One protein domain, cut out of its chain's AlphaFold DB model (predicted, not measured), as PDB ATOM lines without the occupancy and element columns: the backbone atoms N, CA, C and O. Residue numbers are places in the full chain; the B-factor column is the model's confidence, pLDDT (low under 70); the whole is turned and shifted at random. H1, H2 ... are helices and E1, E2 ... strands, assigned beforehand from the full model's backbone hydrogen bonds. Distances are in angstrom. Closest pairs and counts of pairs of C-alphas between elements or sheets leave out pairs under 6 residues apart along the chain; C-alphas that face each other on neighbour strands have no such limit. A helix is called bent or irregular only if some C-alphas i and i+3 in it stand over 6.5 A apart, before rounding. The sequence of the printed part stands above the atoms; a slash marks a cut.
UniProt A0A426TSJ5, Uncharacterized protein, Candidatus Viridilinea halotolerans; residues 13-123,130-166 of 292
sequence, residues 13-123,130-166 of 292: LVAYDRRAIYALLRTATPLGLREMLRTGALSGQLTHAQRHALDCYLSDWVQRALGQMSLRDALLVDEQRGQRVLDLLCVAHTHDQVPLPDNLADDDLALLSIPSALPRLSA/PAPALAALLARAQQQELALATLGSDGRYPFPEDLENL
ATOM      1  N   LEU A  13     -15.818  41.113 -37.428       80.81
ATOM      2  CA  LEU A  13     -14.457  41.624 -37.344       80.81
ATOM      3  C   LEU A  13     -14.090  41.765 -35.873       80.81
ATOM      4  O   LEU A  13     -14.834  42.381 -35.109       80.81
ATOM      5  N   VAL A  14     -12.944  41.219 -35.488       82.56
ATOM      6  CA  VAL A  14     -12.479  41.217 -34.105       82.56
ATOM      7  C   VAL A  14     -11.090  41.828 -34.008       82.56
ATOM      8  O   VAL A  14     -10.198  41.485 -34.785       82.56
ATOM      9  N   ALA A  15     -10.913  42.717 -33.031       83.56
ATOM     10  CA  ALA A  15      -9.617  43.235 -32.617       83.56
ATOM     11  C   ALA A  15      -9.125  42.468 -31.382       83.56
ATOM     12  O   ALA A  15      -9.778  42.478 -30.333       83.56
ATOM     13  N   TYR A  16      -7.968  41.819 -31.499       82.62
ATOM     14  CA  TYR A  16      -7.389  40.997 -30.436       82.62
ATOM     15  C   TYR A  16      -5.885  41.245 -30.269       82.62
ATOM     16  O   TYR A  16      -5.180  41.636 -31.206       82.62
ATOM     17  N   ASP A  17      -5.373  41.017 -29.060       85.00
ATOM     18  CA  ASP A  17      -3.954  41.206 -28.752       85.00
ATOM     19  C   ASP A  17      -3.122  39.978 -29.158       85.00
ATOM     20  O   ASP A  17      -2.870  39.054 -28.377       85.00
ATOM     21  N   ARG A  18      -2.651  39.982 -30.411       83.50
ATOM     22  CA  ARG A  18      -1.760  38.936 -30.940       83.50
ATOM     23  C   ARG A  18      -0.437  38.849 -30.176       83.50
ATOM     24  O   ARG A  18       0.113  37.755 -30.052       83.50
ATOM     25  N   ARG A  19       0.085  39.959 -29.641       82.62
ATOM     26  CA  ARG A  19       1.375  39.967 -28.931       82.62
ATOM     27  C   ARG A  19       1.266  39.276 -27.582       82.62
ATOM     28  O   ARG A  19       2.138  38.470 -27.261       82.62
ATOM     29  N   ALA A  20       0.201  39.542 -26.828       83.88
ATOM     30  CA  ALA A  20      -0.066  38.846 -25.572       83.88
ATOM     31  C   ALA A  20      -0.232  37.338 -25.793       83.88
ATOM     32  O   ALA A  20       0.373  36.542 -25.075       83.88
ATOM     33  N   ILE A  21      -0.967  36.941 -26.837       86.44
ATOM     34  CA  ILE A  21      -1.126  35.526 -27.192       86.44
ATOM     35  C   ILE A  21       0.233  34.909 -27.522       86.44
ATOM     36  O   ILE A  21       0.577  33.867 -26.977       86.44
ATOM     37  N   TYR A  22       1.055  35.558 -28.349       85.50
ATOM     38  CA  TYR A  22       2.364  35.017 -28.735       85.50
ATOM     39  C   TYR A  22       3.327  34.944 -27.552       85.50
ATOM     40  O   TYR A  22       4.096  33.989 -27.439       85.50
ATOM     41  N   ALA A  23       3.256  35.903 -26.630       84.06
ATOM     42  CA  ALA A  23       3.990  35.845 -25.375       84.06
ATOM     43  C   ALA A  23       3.559  34.634 -24.527       84.06
ATOM     44  O   ALA A  23       4.424  33.923 -24.010       84.06
ATOM     45  N   LEU A  24       2.255  34.346 -24.437       86.31
ATOM     46  CA  LEU A  24       1.736  33.157 -23.754       86.31
ATOM     47  C   LEU A  24       2.176  31.863 -24.444       86.31
ATOM     48  O   LEU A  24       2.710  30.985 -23.773       86.31
ATOM     49  N   LEU A  25       2.029  31.755 -25.769       86.31
ATOM     50  CA  LEU A  25       2.464  30.582 -26.538       86.31
ATOM     51  C   LEU A  25       3.955  30.287 -26.338       86.31
ATOM     52  O   LEU A  25       4.356  29.127 -26.232       86.31
ATOM     53  N   ARG A  26       4.766  31.345 -26.262       83.62
ATOM     54  CA  ARG A  26       6.219  31.264 -26.133       83.62
ATOM     55  C   ARG A  26       6.687  30.896 -24.722       83.62
ATOM     56  O   ARG A  26       7.726  30.255 -24.584       83.62
ATOM     57  N   THR A  27       5.996  31.355 -23.679       82.25
ATOM     58  CA  THR A  27       6.500  31.293 -22.292       82.25
ATOM     59  C   THR A  27       5.711  30.368 -21.374       82.25
ATOM     60  O   THR A  27       6.270  29.856 -20.405       82.25
ATOM     61  N   ALA A  28       4.431  30.132 -21.658       85.12
ATOM     62  CA  ALA A  28       3.582  29.316 -20.811       85.12
ATOM     63  C   ALA A  28       3.727  27.822 -21.132       85.12
ATOM     64  O   ALA A  28       4.059  27.401 -22.242       85.12
ATOM     65  N   THR A  29       3.414  27.003 -20.134       87.06
ATOM     66  CA  THR A  29       3.187  25.561 -20.286       87.06
ATOM     67  C   THR A  29       1.702  25.269 -20.064       87.06
ATOM     68  O   THR A  29       1.027  26.075 -19.411       87.06
ATOM     69  N   PRO A  30       1.167  24.119 -20.517       85.56
ATOM     70  CA  PRO A  30      -0.210  23.735 -20.219       85.56
ATOM     71  C   PRO A  30      -0.523  23.772 -18.716       85.56
ATOM     72  O   PRO A  30      -1.576  24.254 -18.312       85.56
ATOM     73  N   LEU A  31       0.420  23.339 -17.871       83.81
ATOM     74  CA  LEU A  31       0.274  23.387 -16.415       83.81
ATOM     75  C   LEU A  31       0.291  24.826 -15.875       83.81
ATOM     76  O   LEU A  31      -0.532  25.160 -15.026       83.81
ATOM     77  N   GLY A  32       1.170  25.687 -16.394       84.81
ATOM     78  CA  GLY A  32       1.194  27.109 -16.038       84.81
ATOM     79  C   GLY A  32      -0.102  27.831 -16.413       84.81
ATOM     80  O   GLY A  32      -0.641  28.588 -15.610       84.81
ATOM     81  N   LEU A  33      -0.660  27.533 -17.588       85.50
ATOM     82  CA  LEU A  33      -1.924  28.114 -18.037       85.50
ATOM     83  C   LEU A  33      -3.110  27.647 -17.172       85.50
ATOM     84  O   LEU A  33      -3.990  28.441 -16.847       85.50
ATOM     85  N   ARG A  34      -3.110  26.385 -16.718       85.56
ATOM     86  CA  ARG A  34      -4.098  25.902 -15.734       85.56
ATOM     87  C   ARG A  34      -4.005  26.639 -14.405       85.56
ATOM     88  O   ARG A  34      -5.033  26.978 -13.825       85.56
ATOM     89  N   GLU A  35      -2.797  26.916 -13.928       83.88
ATOM     90  CA  GLU A  35      -2.614  27.683 -12.694       83.88
ATOM     91  C   GLU A  35      -3.088  29.136 -12.857       83.88
ATOM     92  O   GLU A  35      -3.752  29.680 -11.974       83.88
ATOM     93  N   MET A  36      -2.871  29.744 -14.029       83.75
ATOM     94  CA  MET A  36      -3.440  31.056 -14.364       83.75
ATOM     95  C   MET A  36      -4.977  31.051 -14.365       83.75
ATOM     96  O   MET A  36      -5.601  32.008 -13.903       83.75
ATOM     97  N   LEU A  37      -5.609  29.968 -14.833       84.38
ATOM     98  CA  LEU A  37      -7.068  29.816 -14.766       84.38
ATOM     99  C   LEU A  37      -7.572  29.701 -13.325       84.38
ATOM    100  O   LEU A  37      -8.600  30.289 -12.993       84.38
ATOM    101  N   ARG A  38      -6.844  28.982 -12.464       81.88
ATOM    102  CA  ARG A  38      -7.195  28.790 -11.046       81.88
ATOM    103  C   ARG A  38      -7.016  30.048 -10.207       81.88
ATOM    104  O   ARG A  38      -7.867  30.352  -9.380       81.88
ATOM    105  N   THR A  39      -5.938  30.787 -10.448       81.38
ATOM    106  CA  THR A  39      -5.653  32.076  -9.794       81.38
ATOM    107  C   THR A  39      -6.541  33.212 -10.308       81.38
ATOM    108  O   THR A  39      -6.539  34.303  -9.744       81.38
ATOM    109  N   GLY A  40      -7.337  32.959 -11.351       75.25
ATOM    110  CA  GLY A  40      -8.315  33.902 -11.874       75.25
ATOM    111  C   GLY A  40      -7.734  34.966 -12.803       75.25
ATOM    112  O   GLY A  40      -8.463  35.884 -13.173       75.25
ATOM    113  N   ALA A  41      -6.486  34.832 -13.259       76.88
ATOM    114  CA  ALA A  41      -5.861  35.794 -14.173       76.88
ATOM    115  C   ALA A  41      -6.643  35.970 -15.495       76.88
ATOM    116  O   ALA A  41      -6.605  37.035 -16.097       76.88
ATOM    117  N   LEU A  42      -7.393  34.940 -15.910       72.19
ATOM    118  CA  LEU A  42      -8.226  34.915 -17.124       72.19
ATOM    119  C   LEU A  42      -9.742  34.950 -16.822       72.19
ATOM    120  O   LEU A  42     -10.576  34.728 -17.699       72.19
ATOM    121  N   SER A  43     -10.129  35.166 -15.559       62.41
ATOM    122  CA  SER A  43     -11.512  34.948 -15.100       62.41
ATOM    123  C   SER A  43     -12.509  36.035 -15.511       62.41
ATOM    124  O   SER A  43     -13.707  35.759 -15.537       62.41
ATOM    125  N   GLY A  44     -12.032  37.227 -15.882       66.38
ATOM    126  CA  GLY A  44     -12.882  38.334 -16.334       66.38
ATOM    127  C   GLY A  44     -13.296  38.267 -17.809       66.38
ATOM    128  O   GLY A  44     -14.250  38.935 -18.192       66.38
ATOM    129  N   GLN A  45     -12.606  37.471 -18.632       78.44
ATOM    130  CA  GLN A  45     -12.746  37.504 -20.098       78.44
ATOM    131  C   GLN A  45     -13.410  36.242 -20.672       78.44
ATOM    132  O   GLN A  45     -13.900  36.254 -21.797       78.44
ATOM    133  N   LEU A  46     -13.454  35.149 -19.899       81.06
ATOM    134  CA  LEU A  46     -14.002  33.863 -20.331       81.06
ATOM    135  C   LEU A  46     -15.252  33.471 -19.541       81.06
ATOM    136  O   LEU A  46     -15.276  33.472 -18.305       81.06
ATOM    137  N   THR A  47     -16.277  33.014 -20.261       84.56
ATOM    138  CA  THR A  47     -17.473  32.418 -19.648       84.56
ATOM    139  C   THR A  47     -17.118  31.162 -18.847       84.56
ATOM    140  O   THR A  47     -16.087  30.520 -19.060       84.56
ATOM    141  N   HIS A  48     -17.983  30.765 -17.909       83.38
ATOM    142  CA  HIS A  48     -17.757  29.555 -17.108       83.38
ATOM    143  C   HIS A  48     -17.599  28.295 -17.980       83.38
ATOM    144  O   HIS A  48     -16.720  27.472 -17.730       83.38
ATOM    145  N   ALA A  49     -18.405  28.172 -19.040       85.44
ATOM    146  CA  ALA A  49     -18.335  27.050 -19.973       85.44
ATOM    147  C   ALA A  49     -17.004  27.015 -20.744       85.44
ATOM    148  O   ALA A  49     -16.378  25.960 -20.848       85.44
ATOM    149  N   GLN A  50     -16.530  28.168 -21.224       86.88
ATOM    150  CA  GLN A  50     -15.241  28.288 -21.916       86.88
ATOM    151  C   GLN A  50     -14.062  27.957 -20.997       86.88
ATOM    152  O   GLN A  50     -13.141  27.257 -21.409       86.88
ATOM    153  N   ARG A  51     -14.110  28.398 -19.734       84.94
ATOM    154  CA  ARG A  51     -13.083  28.066 -18.734       84.94
ATOM    155  C   ARG A  51     -13.016  26.572 -18.456       84.94
ATOM    156  O   ARG A  51     -11.926  26.010 -18.432       84.94
ATOM    157  N   HIS A  52     -14.171  25.935 -18.283       86.44
ATOM    158  CA  HIS A  52     -14.237  24.492 -18.085       86.44
ATOM    159  C   HIS A  52     -13.681  23.740 -19.302       86.44
ATOM    160  O   HIS A  52     -12.868  22.835 -19.145       86.44
ATOM    161  N   ALA A  53     -14.061  24.146 -20.519       86.56
ATOM    162  CA  ALA A  53     -13.533  23.549 -21.743       86.56
ATOM    163  C   ALA A  53     -12.003  23.686 -21.836       86.56
ATOM    164  O   ALA A  53     -11.319  22.705 -22.127       86.56
ATOM    165  N   LEU A  54     -11.463  24.870 -21.532       87.50
ATOM    166  CA  LEU A  54     -10.021  25.108 -21.528       87.50
ATOM    167  C   LEU A  54      -9.301  24.231 -20.490       87.50
ATOM    168  O   LEU A  54      -8.310  23.590 -20.828       87.50
ATOM    169  N   ASP A  55      -9.808  24.127 -19.256       87.19
ATOM    170  CA  ASP A  55      -9.203  23.261 -18.230       87.19
ATOM    171  C   ASP A  55      -9.235  21.776 -18.627       87.19
ATOM    172  O   ASP A  55      -8.259  21.060 -18.382       87.19
ATOM    173  N   CYS A  56     -10.297  21.315 -19.299       87.00
ATOM    174  CA  CYS A  56     -10.359  19.962 -19.854       87.00
ATOM    175  C   CYS A  56      -9.251  19.729 -20.891       87.00
ATOM    176  O   CYS A  56      -8.480  18.783 -20.738       87.00
ATOM    177  N   TYR A  57      -9.112  20.600 -21.898       87.81
ATOM    178  CA  TYR A  57      -8.076  20.445 -22.929       87.81
ATOM    179  C   TYR A  57      -6.660  20.464 -22.344       87.81
ATOM    180  O   TYR A  57      -5.822  19.637 -22.708       87.81
ATOM    181  N   LEU A  58      -6.398  21.358 -21.389       86.56
ATOM    182  CA  LEU A  58      -5.089  21.448 -20.747       86.56
ATOM    183  C   LEU A  58      -4.800  20.243 -19.845       86.56
ATOM    184  O   LEU A  58      -3.662  19.779 -19.799       86.56
ATOM    185  N   SER A  59      -5.806  19.716 -19.141       85.06
ATOM    186  CA  SER A  59      -5.673  18.479 -18.355       85.06
ATOM    187  C   SER A  59      -5.268  17.308 -19.238       85.06
ATOM    188  O   SER A  59      -4.347  16.563 -18.908       85.06
ATOM    189  N   ASP A  60      -5.926  17.203 -20.384       85.44
ATOM    190  CA  ASP A  60      -5.699  16.179 -21.386       85.44
ATOM    191  C   ASP A  60      -4.280  16.223 -21.969       85.44
ATOM    192  O   ASP A  60      -3.676  15.176 -22.215       85.44
ATOM    193  N   TRP A  61      -3.719  17.416 -22.178       85.00
ATOM    194  CA  TRP A  61      -2.321  17.559 -22.593       85.00
ATOM    195  C   TRP A  61      -1.336  17.230 -21.476       85.00
ATOM    196  O   TRP A  61      -0.358  16.527 -21.723       85.00
ATOM    197  N   VAL A  62      -1.598  17.669 -20.242       83.00
ATOM    198  CA  VAL A  62      -0.730  17.364 -19.092       83.00
ATOM    199  C   VAL A  62      -0.649  15.857 -18.834       83.00
ATOM    200  O   VAL A  62       0.422  15.358 -18.516       83.00
ATOM    201  N   GLN A  63      -1.753  15.123 -18.993       81.44
ATOM    202  CA  GLN A  63      -1.769  13.668 -18.804       81.44
ATOM    203  C   GLN A  63      -1.006  12.902 -19.892       81.44
ATOM    204  O   GLN A  63      -0.483  11.824 -19.619       81.44
ATOM    205  N   ARG A  64      -0.952  13.434 -21.120       75.00
ATOM    206  CA  ARG A  64      -0.272  12.787 -22.256       75.00
ATOM    207  C   ARG A  64       1.202  13.179 -22.380       75.00
ATOM    208  O   ARG A  64       1.975  12.428 -22.968       75.00
ATOM    209  N   ALA A  65       1.603  14.327 -21.842       73.25
ATOM    210  CA  ALA A  65       2.982  14.789 -21.915       73.25
ATOM    211  C   ALA A  65       3.900  13.994 -20.965       73.25
ATOM    212  O   ALA A  65       3.704  13.980 -19.752       73.25
ATOM    213  N   LEU A  66       4.971  13.398 -21.501       58.69
ATOM    214  CA  LEU A  66       6.038  12.727 -20.733       58.69
ATOM    215  C   LEU A  66       7.045  13.723 -20.103       58.69
ATOM    216  O   LEU A  66       8.204  13.382 -19.875       58.69
ATOM    217  N   GLY A  67       6.639  14.974 -19.849       67.62
ATOM    218  CA  GLY A  67       7.517  16.030 -19.336       67.62
ATOM    219  C   GLY A  67       6.913  17.438 -19.399       67.62
ATOM    220  O   GLY A  67       5.741  17.617 -19.729       67.62
ATOM    221  N   GLN A  68       7.723  18.454 -19.075       70.00
ATOM    222  CA  GLN A  68       7.342  19.861 -19.231       70.00
ATOM    223  C   GLN A  68       7.342  20.228 -20.720       70.00
ATOM    224  O   GLN A  68       8.394  20.467 -21.304       70.00
ATOM    225  N   MET A  69       6.157  20.246 -21.324       79.00
ATOM    226  CA  MET A  69       5.946  20.661 -22.711       79.00
ATOM    227  C   MET A  69       5.551  22.142 -22.755       79.00
ATOM    228  O   MET A  69       4.739  22.588 -21.936       79.00
ATOM    229  N   SER A  70       6.122  22.910 -23.686       84.12
ATOM    230  CA  SER A  70       5.692  24.294 -23.911       84.12
ATOM    231  C   SER A  70       4.297  24.321 -24.541       84.12
ATOM    232  O   SER A  70       3.874  23.352 -25.175       84.12
ATOM    233  N   LEU A  71       3.549  25.412 -24.357       84.88
ATOM    234  CA  LEU A  71       2.222  25.532 -24.965       84.88
ATOM    235  C   LEU A  71       2.315  25.466 -26.500       84.88
ATOM    236  O   LEU A  71       1.518  24.768 -27.117       84.88
ATOM    237  N   ARG A  72       3.329  26.111 -27.099       86.12
ATOM    238  CA  ARG A  72       3.659  25.989 -28.527       86.12
ATOM    239  C   ARG A  72       3.786  24.528 -28.963       86.12
ATOM    240  O   ARG A  72       3.143  24.128 -29.925       86.12
ATOM    241  N   ASP A  73       4.611  23.739 -28.281       82.81
ATOM    242  CA  ASP A  73       4.834  22.346 -28.684       82.81
ATOM    243  C   ASP A  73       3.546  21.522 -28.534       82.81
ATOM    244  O   ASP A  73       3.260  20.666 -29.364       82.81
ATOM    245  N   ALA A  74       2.717  21.841 -27.534       84.12
ATOM    246  CA  ALA A  74       1.394  21.238 -27.373       84.12
ATOM    247  C   ALA A  74       0.482  21.488 -28.586       84.12
ATOM    248  O   ALA A  74      -0.204  20.573 -29.038       84.12
ATOM    249  N   LEU A  75       0.506  22.715 -29.117       86.31
ATOM    250  CA  LEU A  75      -0.236  23.121 -30.313       86.31
ATOM    251  C   LEU A  75       0.269  22.427 -31.584       86.31
ATOM    252  O   LEU A  75      -0.547  22.098 -32.438       86.31
ATOM    253  N   LEU A  76       1.580  22.184 -31.703       83.81
ATOM    254  CA  LEU A  76       2.169  21.475 -32.849       83.81
ATOM    255  C   LEU A  76       1.858  19.973 -32.844       83.81
ATOM    256  O   LEU A  76       1.731  19.367 -33.901       83.81
ATOM    257  N   VAL A  77       1.755  19.358 -31.663       82.81
ATOM    258  CA  VAL A  77       1.502  17.913 -31.531       82.81
ATOM    259  C   VAL A  77       0.037  17.557 -31.796       82.81
ATOM    260  O   VAL A  77      -0.246  16.493 -32.344       82.81
ATOM    261  N   ASP A  78      -0.898  18.420 -31.397       81.62
ATOM    262  CA  ASP A  78      -2.335  18.198 -31.564       81.62
ATOM    263  C   ASP A  78      -3.001  19.462 -32.112       81.62
ATOM    264  O   ASP A  78      -3.519  20.287 -31.360       81.62
ATOM    265  N   GLU A  79      -2.983  19.608 -33.437       79.44
ATOM    266  CA  GLU A  79      -3.505  20.785 -34.139       79.44
ATOM    267  C   GLU A  79      -5.009  20.989 -33.897       79.44
ATOM    268  O   GLU A  79      -5.460  22.110 -33.675       79.44
ATOM    269  N   GLN A  80      -5.809  19.916 -33.861       81.12
ATOM    270  CA  GLN A  80      -7.264  20.034 -33.702       81.12
ATOM    271  C   GLN A  80      -7.659  20.560 -32.318       81.12
ATOM    272  O   GLN A  80      -8.525  21.432 -32.201       81.12
ATOM    273  N   ARG A  81      -7.037  20.042 -31.251       82.88
ATOM    274  CA  ARG A  81      -7.256  20.565 -29.891       82.88
ATOM    275  C   ARG A  81      -6.530  21.882 -29.688       82.88
ATOM    276  O   ARG A  81      -7.054  22.763 -29.010       82.88
ATOM    277  N   GLY A  82      -5.370  22.019 -30.318       83.81
ATOM    278  CA  GLY A  82      -4.574  23.231 -30.380       83.81
ATOM    279  C   GLY A  82      -5.392  24.411 -30.872       83.81
ATOM    280  O   GLY A  82      -5.486  25.411 -30.168       83.81
ATOM    281  N   GLN A  83      -6.081  24.258 -32.001       86.06
ATOM    282  CA  GLN A  83      -6.981  25.263 -32.556       86.06
ATOM    283  C   GLN A  83      -8.042  25.695 -31.540       86.06
ATOM    284  O   GLN A  83      -8.260  26.884 -31.347       86.06
ATOM    285  N   ARG A  84      -8.672  24.748 -30.831       86.88
ATOM    286  CA  ARG A  84      -9.691  25.072 -29.816       86.88
ATOM    287  C   ARG A  84      -9.113  25.809 -28.615       86.88
ATOM    288  O   ARG A  84      -9.751  26.723 -28.102       86.88
ATOM    289  N   VAL A  85      -7.930  25.418 -28.151       86.81
ATOM    290  CA  VAL A  85      -7.234  26.114 -27.062       86.81
ATOM    291  C   VAL A  85      -6.836  27.520 -27.498       86.81
ATOM    292  O   VAL A  85      -7.062  28.468 -26.752       86.81
ATOM    293  N   LEU A  86      -6.307  27.665 -28.712       87.12
ATOM    294  CA  LEU A  86      -5.962  28.952 -29.294       87.12
ATOM    295  C   LEU A  86      -7.193  29.850 -29.425       87.12
ATOM    296  O   LEU A  86      -7.139  30.980 -28.964       87.12
ATOM    297  N   ASP A  87      -8.304  29.349 -29.971       87.25
ATOM    298  CA  ASP A  87      -9.554  30.104 -30.092       87.25
ATOM    299  C   ASP A  87      -9.987  30.657 -28.722       87.25
ATOM    300  O   ASP A  87     -10.338  31.827 -28.599       87.25
ATOM    301  N   LEU A  88      -9.908  29.840 -27.665       86.75
ATOM    302  CA  LEU A  88     -10.251  30.259 -26.302       86.75
ATOM    303  C   LEU A  88      -9.275  31.307 -25.745       86.75
ATOM    304  O   LEU A  88      -9.707  32.231 -25.056       86.75
ATOM    305  N   LEU A  89      -7.982  31.205 -26.054       87.00
ATOM    306  CA  LEU A  89      -7.000  32.233 -25.699       87.00
ATOM    307  C   LEU A  89      -7.254  33.538 -26.463       87.00
ATOM    308  O   LEU A  89      -7.228  34.610 -25.864       87.00
ATOM    309  N   CYS A  90      -7.569  33.463 -27.755       86.00
ATOM    310  CA  CYS A  90      -7.913  34.621 -28.573       86.00
ATOM    311  C   CYS A  90      -9.172  35.327 -28.061       86.00
ATOM    312  O   CYS A  90      -9.180  36.552 -27.958       86.00
ATOM    313  N   VAL A  91     -10.203  34.573 -27.665       86.38
ATOM    314  CA  VAL A  91     -11.406  35.132 -27.029       86.38
ATOM    315  C   VAL A  91     -11.049  35.869 -25.740       86.38
ATOM    316  O   VAL A  91     -11.541  36.973 -25.523       86.38
ATOM    317  N   ALA A  92     -10.165  35.311 -24.904       84.25
ATOM    318  CA  ALA A  92      -9.736  35.985 -23.679       84.25
ATOM    319  C   ALA A  92      -9.010  37.316 -23.963       84.25
ATOM    320  O   ALA A  92      -9.168  38.281 -23.222       84.25
ATOM    321  N   HIS A  93      -8.257  37.384 -25.063       83.88
ATOM    322  CA  HIS A  93      -7.483  38.558 -25.481       83.88
ATOM    323  C   HIS A  93      -8.188  39.438 -26.527       83.88
ATOM    324  O   HIS A  93      -7.553  40.278 -27.170       83.88
ATOM    325  N   THR A  94      -9.496  39.256 -26.708       84.06
ATOM    326  CA  THR A  94     -10.316  40.086 -27.590       84.06
ATOM    327  C   THR A  94     -10.768  41.347 -26.871       84.06
ATOM    328  O   THR A  94     -11.290  41.284 -25.759       84.06
ATOM    329  N   HIS A  95     -10.591  42.495 -27.523       80.38
ATOM    330  CA  HIS A  95     -10.962  43.794 -26.969       80.38
ATOM    331  C   HIS A  95     -12.297  44.300 -27.503       80.38
ATOM    332  O   HIS A  95     -13.162  44.659 -26.712       80.38
ATOM    333  N   ASP A  96     -12.462  44.310 -28.826       78.62
ATOM    334  CA  ASP A  96     -13.657  44.826 -29.492       78.62
ATOM    335  C   ASP A  96     -14.045  43.921 -30.665       78.62
ATOM    336  O   ASP A  96     -13.196  43.299 -31.308       78.62
ATOM    337  N   GLN A  97     -15.343  43.879 -30.960       81.62
ATOM    338  CA  GLN A  97     -15.905  43.120 -32.072       81.62
ATOM    339  C   GLN A  97     -17.012  43.917 -32.764       81.62
ATOM    340  O   GLN A  97     -17.830  44.560 -32.104       81.62
ATOM    341  N   VAL A  98     -17.055  43.860 -34.094       79.81
ATOM    342  CA  VAL A  98     -18.075  44.521 -34.916       79.81
ATOM    343  C   VAL A  98     -18.639  43.513 -35.921       79.81
ATOM    344  O   VAL A  98     -17.865  42.883 -36.644       79.81
ATOM    345  N   PRO A  99     -19.970  43.332 -35.994       78.00
ATOM    346  CA  PRO A  99     -20.581  42.513 -37.033       78.00
ATOM    347  C   PRO A  99     -20.384  43.161 -38.406       78.00
ATOM    348  O   PRO A  99     -20.608  44.360 -38.583       78.00
ATOM    349  N   LEU A 100     -19.959  42.357 -39.374       71.25
ATOM    350  CA  LEU A 100     -19.794  42.757 -40.763       71.25
ATOM    351  C   LEU A 100     -21.098  42.473 -41.519       71.25
ATOM    352  O   LEU A 100     -21.706  41.425 -41.296       71.25
ATOM    353  N   PRO A 101     -21.550  43.382 -42.397       67.88
ATOM    354  CA  PRO A 101     -22.712  43.114 -43.228       67.88
ATOM    355  C   PRO A 101     -22.419  41.999 -44.245       67.88
ATOM    356  O   PRO A 101     -21.321  41.900 -44.791       67.88
ATOM    357  N   ASP A 102     -23.429  41.172 -44.522       65.06
ATOM    358  CA  ASP A 102     -23.314  39.965 -45.360       65.06
ATOM    359  C   ASP A 102     -22.969  40.257 -46.838       65.06
ATOM    360  O   ASP A 102     -22.735  39.339 -47.619       65.06
ATOM    361  N   ASN A 103     -22.948  41.532 -47.240       60.38
ATOM    362  CA  ASN A 103     -22.700  41.987 -48.608       60.38
ATOM    363  C   ASN A 103     -21.234  42.358 -48.903       60.38
ATOM    364  O   ASN A 103     -20.957  42.823 -50.008       60.38
ATOM    365  N   LEU A 104     -20.309  42.185 -47.952       64.56
ATOM    366  CA  LEU A 104     -18.878  42.382 -48.202       64.56
ATOM    367  C   LEU A 104     -18.294  41.217 -49.002       64.56
ATOM    368  O   LEU A 104     -18.401  40.059 -48.594       64.56
ATOM    369  N   ALA A 105     -17.640  41.545 -50.117       62.19
ATOM    370  CA  ALA A 105     -16.884  40.585 -50.907       62.19
ATOM    371  C   ALA A 105     -15.695  40.033 -50.100       62.19
ATOM    372  O   ALA A 105     -15.100  40.734 -49.280       62.19
ATOM    373  N   ASP A 106     -15.326  38.775 -50.353       62.69
ATOM    374  CA  ASP A 106     -14.216  38.109 -49.658       62.69
ATOM    375  C   ASP A 106     -12.866  38.829 -49.875       62.69
ATOM    376  O   ASP A 106     -12.030  38.861 -48.969       62.69
ATOM    377  N   ASP A 107     -12.690  39.509 -51.015       60.38
ATOM    378  CA  ASP A 107     -11.507  40.330 -51.312       60.38
ATOM    379  C   ASP A 107     -11.397  41.561 -50.392       60.38
ATOM    380  O   ASP A 107     -10.311  41.893 -49.910       60.38
ATOM    381  N   ASP A 108     -12.521  42.211 -50.070       61.69
ATOM    382  CA  ASP A 108     -12.552  43.360 -49.154       61.69
ATOM    383  C   ASP A 108     -12.273  42.930 -47.702       61.69
ATOM    384  O   ASP A 108     -11.666  43.666 -46.920       61.69
ATOM    385  N   LEU A 109     -12.657  41.702 -47.342       62.88
ATOM    386  CA  LEU A 109     -12.390  41.093 -46.033       62.88
ATOM    387  C   LEU A 109     -10.916  40.715 -45.851       62.88
ATOM    388  O   LEU A 109     -10.348  40.922 -44.773       62.88
ATOM    389  N   ALA A 110     -10.271  40.218 -46.908       60.22
ATOM    390  CA  ALA A 110      -8.833  39.969 -46.908       60.22
ATOM    391  C   ALA A 110      -8.042  41.277 -46.720       60.22
ATOM    392  O   ALA A 110      -7.083  41.320 -45.947       60.22
ATOM    393  N   LEU A 111      -8.488  42.371 -47.348       60.12
ATOM    394  CA  LEU A 111      -7.888  43.699 -47.179       60.12
ATOM    395  C   LEU A 111      -8.053  44.248 -45.751       60.12
ATOM    396  O   LEU A 111      -7.132  44.883 -45.241       60.12
ATOM    397  N   LEU A 112      -9.172  43.967 -45.074       60.22
ATOM    398  CA  LEU A 112      -9.402  44.358 -43.672       60.22
ATOM    399  C   LEU A 112      -8.462  43.653 -42.680       60.22
ATOM    400  O   LEU A 112      -8.202  44.179 -41.597       60.22
ATOM    401  N   SER A 113      -7.929  42.488 -43.053       56.06
ATOM    402  CA  SER A 113      -6.971  41.722 -42.244       56.06
ATOM    403  C   SER A 113      -5.527  42.226 -42.397       56.06
ATOM    404  O   SER A 113      -4.644  41.824 -41.639       56.06
ATOM    405  N   ILE A 114      -5.270  43.129 -43.356       56.53
ATOM    406  CA  ILE A 114      -3.952  43.708 -43.634       56.53
ATOM    407  C   ILE A 114      -3.913  45.142 -43.073       56.53
ATOM    408  O   ILE A 114      -4.516  46.046 -43.658       56.53
ATOM    409  N   PRO A 115      -3.142  45.412 -41.998       49.47
ATOM    410  CA  PRO A 115      -3.068  46.740 -41.373       49.47
ATOM    411  C   PRO A 115      -2.685  47.862 -42.355       49.47
ATOM    412  O   PRO A 115      -3.104  49.007 -42.215       49.47
ATOM    413  N   SER A 116      -1.898  47.530 -43.381       49.94
ATOM    414  CA  SER A 116      -1.394  48.457 -44.400       49.94
ATOM    415  C   SER A 116      -2.426  48.837 -45.472       49.94
ATOM    416  O   SER A 116      -2.213  49.807 -46.197       49.94
ATOM    417  N   ALA A 117      -3.516  48.075 -45.614       46.88
ATOM    418  CA  ALA A 117      -4.531  48.272 -46.656       46.88
ATOM    419  C   ALA A 117      -5.730  49.122 -46.191       46.88
ATOM    420  O   ALA A 117      -6.535  49.557 -47.016       46.88
ATOM    421  N   LEU A 118      -5.802  49.436 -44.893       50.62
ATOM    422  CA  LEU A 118      -6.860  50.239 -44.267       50.62
ATOM    423  C   LEU A 118      -7.119  51.608 -44.931       50.62
ATOM    424  O   LEU A 118      -8.290  51.945 -45.113       50.62
ATOM    425  N   PRO A 119      -6.105  52.377 -45.392       48.25
ATOM    426  CA  PRO A 119      -6.349  53.654 -46.072       48.25
ATOM    427  C   PRO A 119      -7.034  53.506 -47.439       48.25
ATOM    428  O   PRO A 119      -7.599  54.472 -47.946       48.25
ATOM    429  N   ARG A 120      -6.972  52.319 -48.065       45.16
ATOM    430  CA  ARG A 120      -7.562  52.067 -49.391       45.16
ATOM    431  C   ARG A 120      -9.049  51.735 -49.306       45.16
ATOM    432  O   ARG A 120      -9.806  52.189 -50.156       45.16
ATOM    433  N   LEU A 121      -9.478  51.050 -48.246       46.12
ATOM    434  CA  LEU A 121     -10.888  50.714 -48.001       46.12
ATOM    435  C   LEU A 121     -11.760  51.953 -47.751       46.12
ATOM    436  O   LEU A 121     -12.915  51.985 -48.176       46.12
ATOM    437  N   SER A 122     -11.201  52.999 -47.129       47.00
ATOM    438  CA  SER A 122     -11.892  54.283 -46.932       47.00
ATOM    439  C   SER A 122     -12.192  55.024 -48.240       47.00
ATOM    440  O   SER A 122     -13.090  55.860 -48.260       47.00
ATOM    441  N   ALA A 123     -11.461  54.733 -49.322       42.56
ATOM    442  CA  ALA A 123     -11.630  55.388 -50.618       42.56
ATOM    443  C   ALA A 123     -12.551  54.617 -51.584       42.56
ATOM    444  O   ALA A 123     -13.046  55.214 -52.537       42.56
ATOM    445  N   PRO A 130     -21.661  50.195 -41.716       53.62
ATOM    446  CA  PRO A 130     -21.780  50.886 -40.433       53.62
ATOM    447  C   PRO A 130     -20.434  51.554 -40.103       53.62
ATOM    448  O   PRO A 130     -19.653  51.106 -39.262       53.62
ATOM    449  N   ALA A 131     -20.156  52.640 -40.823       62.41
ATOM    450  CA  ALA A 131     -18.879  53.325 -40.901       62.41
ATOM    451  C   ALA A 131     -18.319  53.781 -39.544       62.41
ATOM    452  O   ALA A 131     -17.114  53.631 -39.363       62.41
ATOM    453  N   PRO A 132     -19.107  54.280 -38.563       67.31
ATOM    454  CA  PRO A 132     -18.506  54.798 -37.337       67.31
ATOM    455  C   PRO A 132     -17.992  53.689 -36.416       67.31
ATOM    456  O   PRO A 132     -16.910  53.831 -35.858       67.31
ATOM    457  N   ALA A 133     -18.724  52.577 -36.273       68.56
ATOM    458  CA  ALA A 133     -18.313  51.477 -35.395       68.56
ATOM    459  C   ALA A 133     -17.095  50.735 -35.962       68.56
ATOM    460  O   ALA A 133     -16.150  50.442 -35.231       68.56
ATOM    461  N   LEU A 134     -17.085  50.500 -37.279       71.44
ATOM    462  CA  LEU A 134     -15.945  49.897 -37.959       71.44
ATOM    463  C   LEU A 134     -14.719  50.822 -37.926       71.44
ATOM    464  O   LEU A 134     -13.639  50.377 -37.552       71.44
ATOM    465  N   ALA A 135     -14.878  52.110 -38.250       71.00
ATOM    466  CA  ALA A 135     -13.775  53.071 -38.195       71.00
ATOM    467  C   ALA A 135     -13.224  53.240 -36.772       71.00
ATOM    468  O   ALA A 135     -12.012  53.351 -36.606       71.00
ATOM    469  N   ALA A 136     -14.083  53.209 -35.748       75.38
ATOM    470  CA  ALA A 136     -13.657  53.250 -34.353       75.38
ATOM    471  C   ALA A 136     -12.836  52.010 -33.967       75.38
ATOM    472  O   ALA A 136     -11.779  52.160 -33.355       75.38
ATOM    473  N   LEU A 137     -13.271  50.807 -34.362       78.31
ATOM    474  CA  LEU A 137     -12.521  49.572 -34.113       78.31
ATOM    475  C   LEU A 137     -11.167  49.595 -34.831       78.31
ATOM    476  O   LEU A 137     -10.150  49.284 -34.218       78.31
ATOM    477  N   LEU A 138     -11.131  50.023 -36.096       74.69
ATOM    478  CA  LEU A 138      -9.895  50.142 -36.873       74.69
ATOM    479  C   LEU A 138      -8.927  51.165 -36.265       74.69
ATOM    480  O   LEU A 138      -7.746  50.869 -36.096       74.69
ATOM    481  N   ALA A 139      -9.425  52.344 -35.884       74.38
ATOM    482  CA  ALA A 139      -8.621  53.377 -35.238       74.38
ATOM    483  C   ALA A 139      -8.058  52.893 -33.897       74.38
ATOM    484  O   ALA A 139      -6.885  53.117 -33.602       74.38
ATOM    485  N   ARG A 140      -8.865  52.183 -33.101       77.38
ATOM    486  CA  ARG A 140      -8.424  51.626 -31.820       77.38
ATOM    487  C   ARG A 140      -7.407  50.507 -32.011       77.38
ATOM    488  O   ARG A 140      -6.391  50.498 -31.321       77.38
ATOM    489  N   ALA A 141      -7.635  49.617 -32.975       79.12
ATOM    490  CA  ALA A 141      -6.694  48.558 -33.310       79.12
ATOM    491  C   ALA A 141      -5.350  49.128 -33.770       79.12
ATOM    492  O   ALA A 141      -4.305  48.662 -33.328       79.12
ATOM    493  N   GLN A 142      -5.362  50.199 -34.567       78.38
ATOM    494  CA  GLN A 142      -4.143  50.882 -34.985       78.38
ATOM    495  C   GLN A 142      -3.431  51.583 -33.817       78.38
ATOM    496  O   GLN A 142      -2.216  51.465 -33.693       78.38
ATOM    497  N   GLN A 143      -4.164  52.286 -32.946       79.00
ATOM    498  CA  GLN A 143      -3.589  52.976 -31.781       79.00
ATOM    499  C   GLN A 143      -2.978  52.016 -30.756       79.00
ATOM    500  O   GLN A 143      -1.991  52.355 -30.108       79.00
ATOM    501  N   GLN A 144      -3.585  50.843 -30.582       77.62
ATOM    502  CA  GLN A 144      -3.182  49.842 -29.593       77.62
ATOM    503  C   GLN A 144      -2.337  48.710 -30.197       77.62
ATOM    504  O   GLN A 144      -2.000  47.764 -29.493       77.62
ATOM    505  N   GLU A 145      -1.991  48.804 -31.486       80.00
ATOM    506  CA  GLU A 145      -1.252  47.781 -32.240       80.00
ATOM    507  C   GLU A 145      -1.896  46.377 -32.155       80.00
ATOM    508  O   GLU A 145      -1.205  45.355 -32.148       80.00
ATOM    509  N   LEU A 146      -3.233  46.327 -32.089       80.19
ATOM    510  CA  LEU A 146      -4.020  45.093 -32.054       80.19
ATOM    511  C   LEU A 146      -4.109  44.471 -33.449       80.19
ATOM    512  O   LEU A 146      -4.174  45.165 -34.466       80.19
ATOM    513  N   ALA A 147      -4.161  43.143 -33.488       79.50
ATOM    514  CA  ALA A 147      -4.389  42.409 -34.720       79.50
ATOM    515  C   ALA A 147      -5.888  42.352 -35.033       79.50
ATOM    516  O   ALA A 147      -6.724  42.226 -34.136       79.50
ATOM    517  N   LEU A 148      -6.212  42.420 -36.321       79.69
ATOM    518  CA  LEU A 148      -7.569  42.289 -36.833       79.69
ATOM    519  C   LEU A 148      -7.738  40.893 -37.430       79.69
ATOM    520  O   LEU A 148      -6.875  40.430 -38.174       79.69
ATOM    521  N   ALA A 149      -8.839  40.226 -37.101       78.31
ATOM    522  CA  ALA A 149      -9.241  38.978 -37.739       78.31
ATOM    523  C   ALA A 149     -10.729  39.000 -38.075       78.31
ATOM    524  O   ALA A 149     -11.555  39.496 -37.307       78.31
ATOM    525  N   THR A 150     -11.066  38.420 -39.220       77.69
ATOM    526  CA  THR A 150     -12.445  38.160 -39.624       77.69
ATOM    527  C   THR A 150     -12.841  36.761 -39.169       77.69
ATOM    528  O   THR A 150     -12.293  35.771 -39.653       77.69
ATOM    529  N   LEU A 151     -13.795  36.666 -38.249       79.81
ATOM    530  CA  LEU A 151     -14.380  35.398 -37.841       79.81
ATOM    531  C   LEU A 151     -15.536  35.046 -38.783       79.81
ATOM    532  O   LEU A 151     -16.466  35.834 -38.987       79.81
ATOM    533  N   GLY A 152     -15.463  33.849 -39.367       71.00
ATOM    534  CA  GLY A 152     -16.563  33.260 -40.129       71.00
ATOM    535  C   GLY A 152     -17.688  32.743 -39.226       71.00
ATOM    536  O   GLY A 152     -17.660  32.907 -38.007       71.00
ATOM    537  N   SER A 153     -18.648  32.031 -39.821       64.88
ATOM    538  CA  SER A 153     -19.772  31.387 -39.114       64.88
ATOM    539  C   SER A 153     -19.344  30.453 -37.983       64.88
ATOM    540  O   SER A 153     -20.083  30.248 -37.023       64.88
ATOM    541  N   ASP A 154     -18.139  29.897 -38.092       67.94
ATOM    542  CA  ASP A 154     -17.602  28.913 -37.159       67.94
ATOM    543  C   ASP A 154     -16.926  29.562 -35.940       67.94
ATOM    544  O   ASP A 154     -16.533  28.855 -35.009       67.94
ATOM    545  N   GLY A 155     -16.767  30.894 -35.947       72.69
ATOM    546  CA  GLY A 155     -16.188  31.667 -34.846       72.69
ATOM    547  C   GLY A 155     -14.712  31.366 -34.557       72.69
ATOM    548  O   GLY A 155     -14.262  31.586 -33.434       72.69
ATOM    549  N   ARG A 156     -13.974  30.819 -35.531       80.56
ATOM    550  CA  ARG A 156     -12.575  30.392 -35.362       80.56
ATOM    551  C   ARG A 156     -11.595  31.504 -35.688       80.56
ATOM    552  O   ARG A 156     -11.758  32.188 -36.699       80.56
ATOM    553  N   TYR A 157     -10.561  31.626 -34.864       82.31
ATOM    554  CA  TYR A 157      -9.455  32.541 -35.116       82.31
ATOM    555  C   TYR A 157      -8.466  31.917 -36.107       82.31
ATOM    556  O   TYR A 157      -8.321  30.691 -36.145       82.31
ATOM    557  N   PRO A 158      -7.764  32.732 -36.911       78.62
ATOM    558  CA  PRO A 158      -6.733  32.221 -37.805       78.62
ATOM    559  C   PRO A 158      -5.618  31.540 -37.001       78.62
ATOM    560  O   PRO A 158      -5.134  32.090 -36.006       78.62
ATOM    561  N   PHE A 159      -5.217  30.340 -37.427       78.12
ATOM    562  CA  PHE A 159      -4.103  29.629 -36.802       78.12
ATOM    563  C   PHE A 159      -2.768  30.322 -37.142       78.12
ATOM    564  O   PHE A 159      -2.612  30.805 -38.265       78.12
ATOM    565  N   PRO A 160      -1.794  30.404 -36.216       79.19
ATOM    566  CA  PRO A 160      -0.507  31.030 -36.482       79.19
ATOM    567  C   PRO A 160       0.310  30.194 -37.467       79.19
ATOM    568  O   PRO A 160       0.689  29.067 -37.157       79.19
ATOM    569  N   GLU A 161       0.639  30.763 -38.624       76.88
ATOM    570  CA  GLU A 161       1.518  30.124 -39.615       76.88
ATOM    571  C   GLU A 161       2.986  30.070 -39.148       76.88
ATOM    572  O   GLU A 161       3.770  29.240 -39.595       76.88
ATOM    573  N   ASP A 162       3.369  30.939 -38.210       79.44
ATOM    574  CA  ASP A 162       4.729  31.124 -37.700       79.44
ATOM    575  C   ASP A 162       4.960  30.472 -36.328       79.44
ATOM    576  O   ASP A 162       5.909  30.813 -35.616       79.44
ATOM    577  N   LEU A 163       4.125  29.500 -35.951       77.50
ATOM    578  CA  LEU A 163       4.199  28.833 -34.649       77.50
ATOM    579  C   LEU A 163       5.564  28.154 -34.419       77.50
ATOM    580  O   LEU A 163       6.079  28.140 -33.300       77.50
ATOM    581  N   GLU A 164       6.203  27.670 -35.488       78.81
ATOM    582  CA  GLU A 164       7.552  27.096 -35.450       78.81
ATOM    583  C   GLU A 164       8.655  28.128 -35.150       78.81
ATOM    584  O   GLU A 164       9.662  27.808 -34.504       78.81
ATOM    585  N   ASN A 165       8.434  29.383 -35.550       78.19
ATOM    586  CA  ASN A 165       9.366  30.495 -35.358       78.19
ATOM    587  C   ASN A 165       9.277  31.098 -33.948       78.19
ATOM    588  O   ASN A 165      10.160  31.852 -33.534       78.19
ATOM    589  N   LEU A 166       8.251  30.736 -33.170       74.69
ATOM    590  CA  LEU A 166       8.112  31.121 -31.767       74.69
ATOM    591  C   LEU A 166       9.084  30.317 -30.899       74.69
ATOM    592  O   LEU A 166       8.702  29.418 -30.153       74.69
TER     593      LEU A 166
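What this domain is: This is residues 13 to 123 and 130 to 166 of the 292 residues of an uncharacterized protein of Candidatus Viridilinea halotolerans (UniProt A0A426TSJ5). The model is an elongated body of two lobes: five helices, H1 to H5, mostly crossed, make one, and a small, strongly twisted sheet of three strands with helix H8 over one face makes the other. H6 and H7 form the far end beyond the sheet, and residues 152 to 166, with no named element, run back from E3 to the helical lobe. The printed part has 148 residues, with eight named helices and three named strands in the order E1 H1 H2 H3 H4 H5 E2 H6 H7 H8 E3; the sheet's order is E2 E1 E3, antiparallel, and the class is mostly helix. The whole is compact, with a radius of gyration of the C-alphas of 16.6 A and spans of 55 by 30 by 27 A.

Where its parts are: E1 is residues 13 to 16, from C-alpha 13 at (-14.457, 41.624, -37.344); E2 is residues 94 to 100, 16.4 A long; E3 is residues 147 to 151, ending at C-alpha 151 at (-14.380, 35.398, -37.841). H8 is residues 131 to 143, 17.8 A. H5 is residues 79 to 92, 19.5 A, and H3, the longest helix, is residues 48 to 64, 24.8 A. H1 is residues 18 to 27, H2 30 to 38, H4 71 to 77, H6 106 to 112 and H7 115 to 123. H7 is irregular: C-alphas 116 and 119 are 7.4 A apart.

How they stand to each other: E1 and E2 are antiparallel, with N 13 and O 98 2.8 A apart; E1 and E3 are antiparallel, with N 14 and O 149 2.9 A apart. H8 is on the sheet in two layers, helix on one face, at a height of 9.2 A, over E2 and E1 and along the strands, at 22 degrees to E1 on the local plane. H6 only grazes the sheet with residues 109 to 112, and touches H7, closest C-alphas Leu 111 and Ala 117, 5.7 A. H7 and H8 are close but not clearly touching, closest C-alphas Pro 115 and Gln 142, 7.7 A. H5 only grazes the sheet with residues 88 to 92. Residues 50 to 57 of H3 touch H5 at a steep tilt of 39 degrees, closest C-alphas Leu 54 and Val 85, 6.3 A. H2 and H3 are a helical hairpin, closest C-alphas Pro 30 and Leu 58, 5.4 A. H4 touches H1 about perpendicular, at 83 degrees, closest C-alphas Leu 25 and Arg 72, 5.1 A, and touches H5 only at the corner, closest C-alphas Leu 75 and Gly 82, 4.3 A. Every O i to N i+4 pair is within hydrogen-bond range in H1, H2, H3, H4, H6 and H8, against 9 of 10 in H5 and 0 of 5 in H7, where 3 of 6 O i to N i+3 pairs are.

The domain as a whole: The two C-alphas farthest apart, Leu 66 and Ala 123, are 55.0 A apart. Residues 124 to 129 are not printed, and C-alphas 123 and 130 are 15.1 A apart across the cut. Of the links that are printed whole, none is long. Mean pLDDT of the printed part is 76.5; 33 residues are under 70, among them 101 to 123 and 130 to 133.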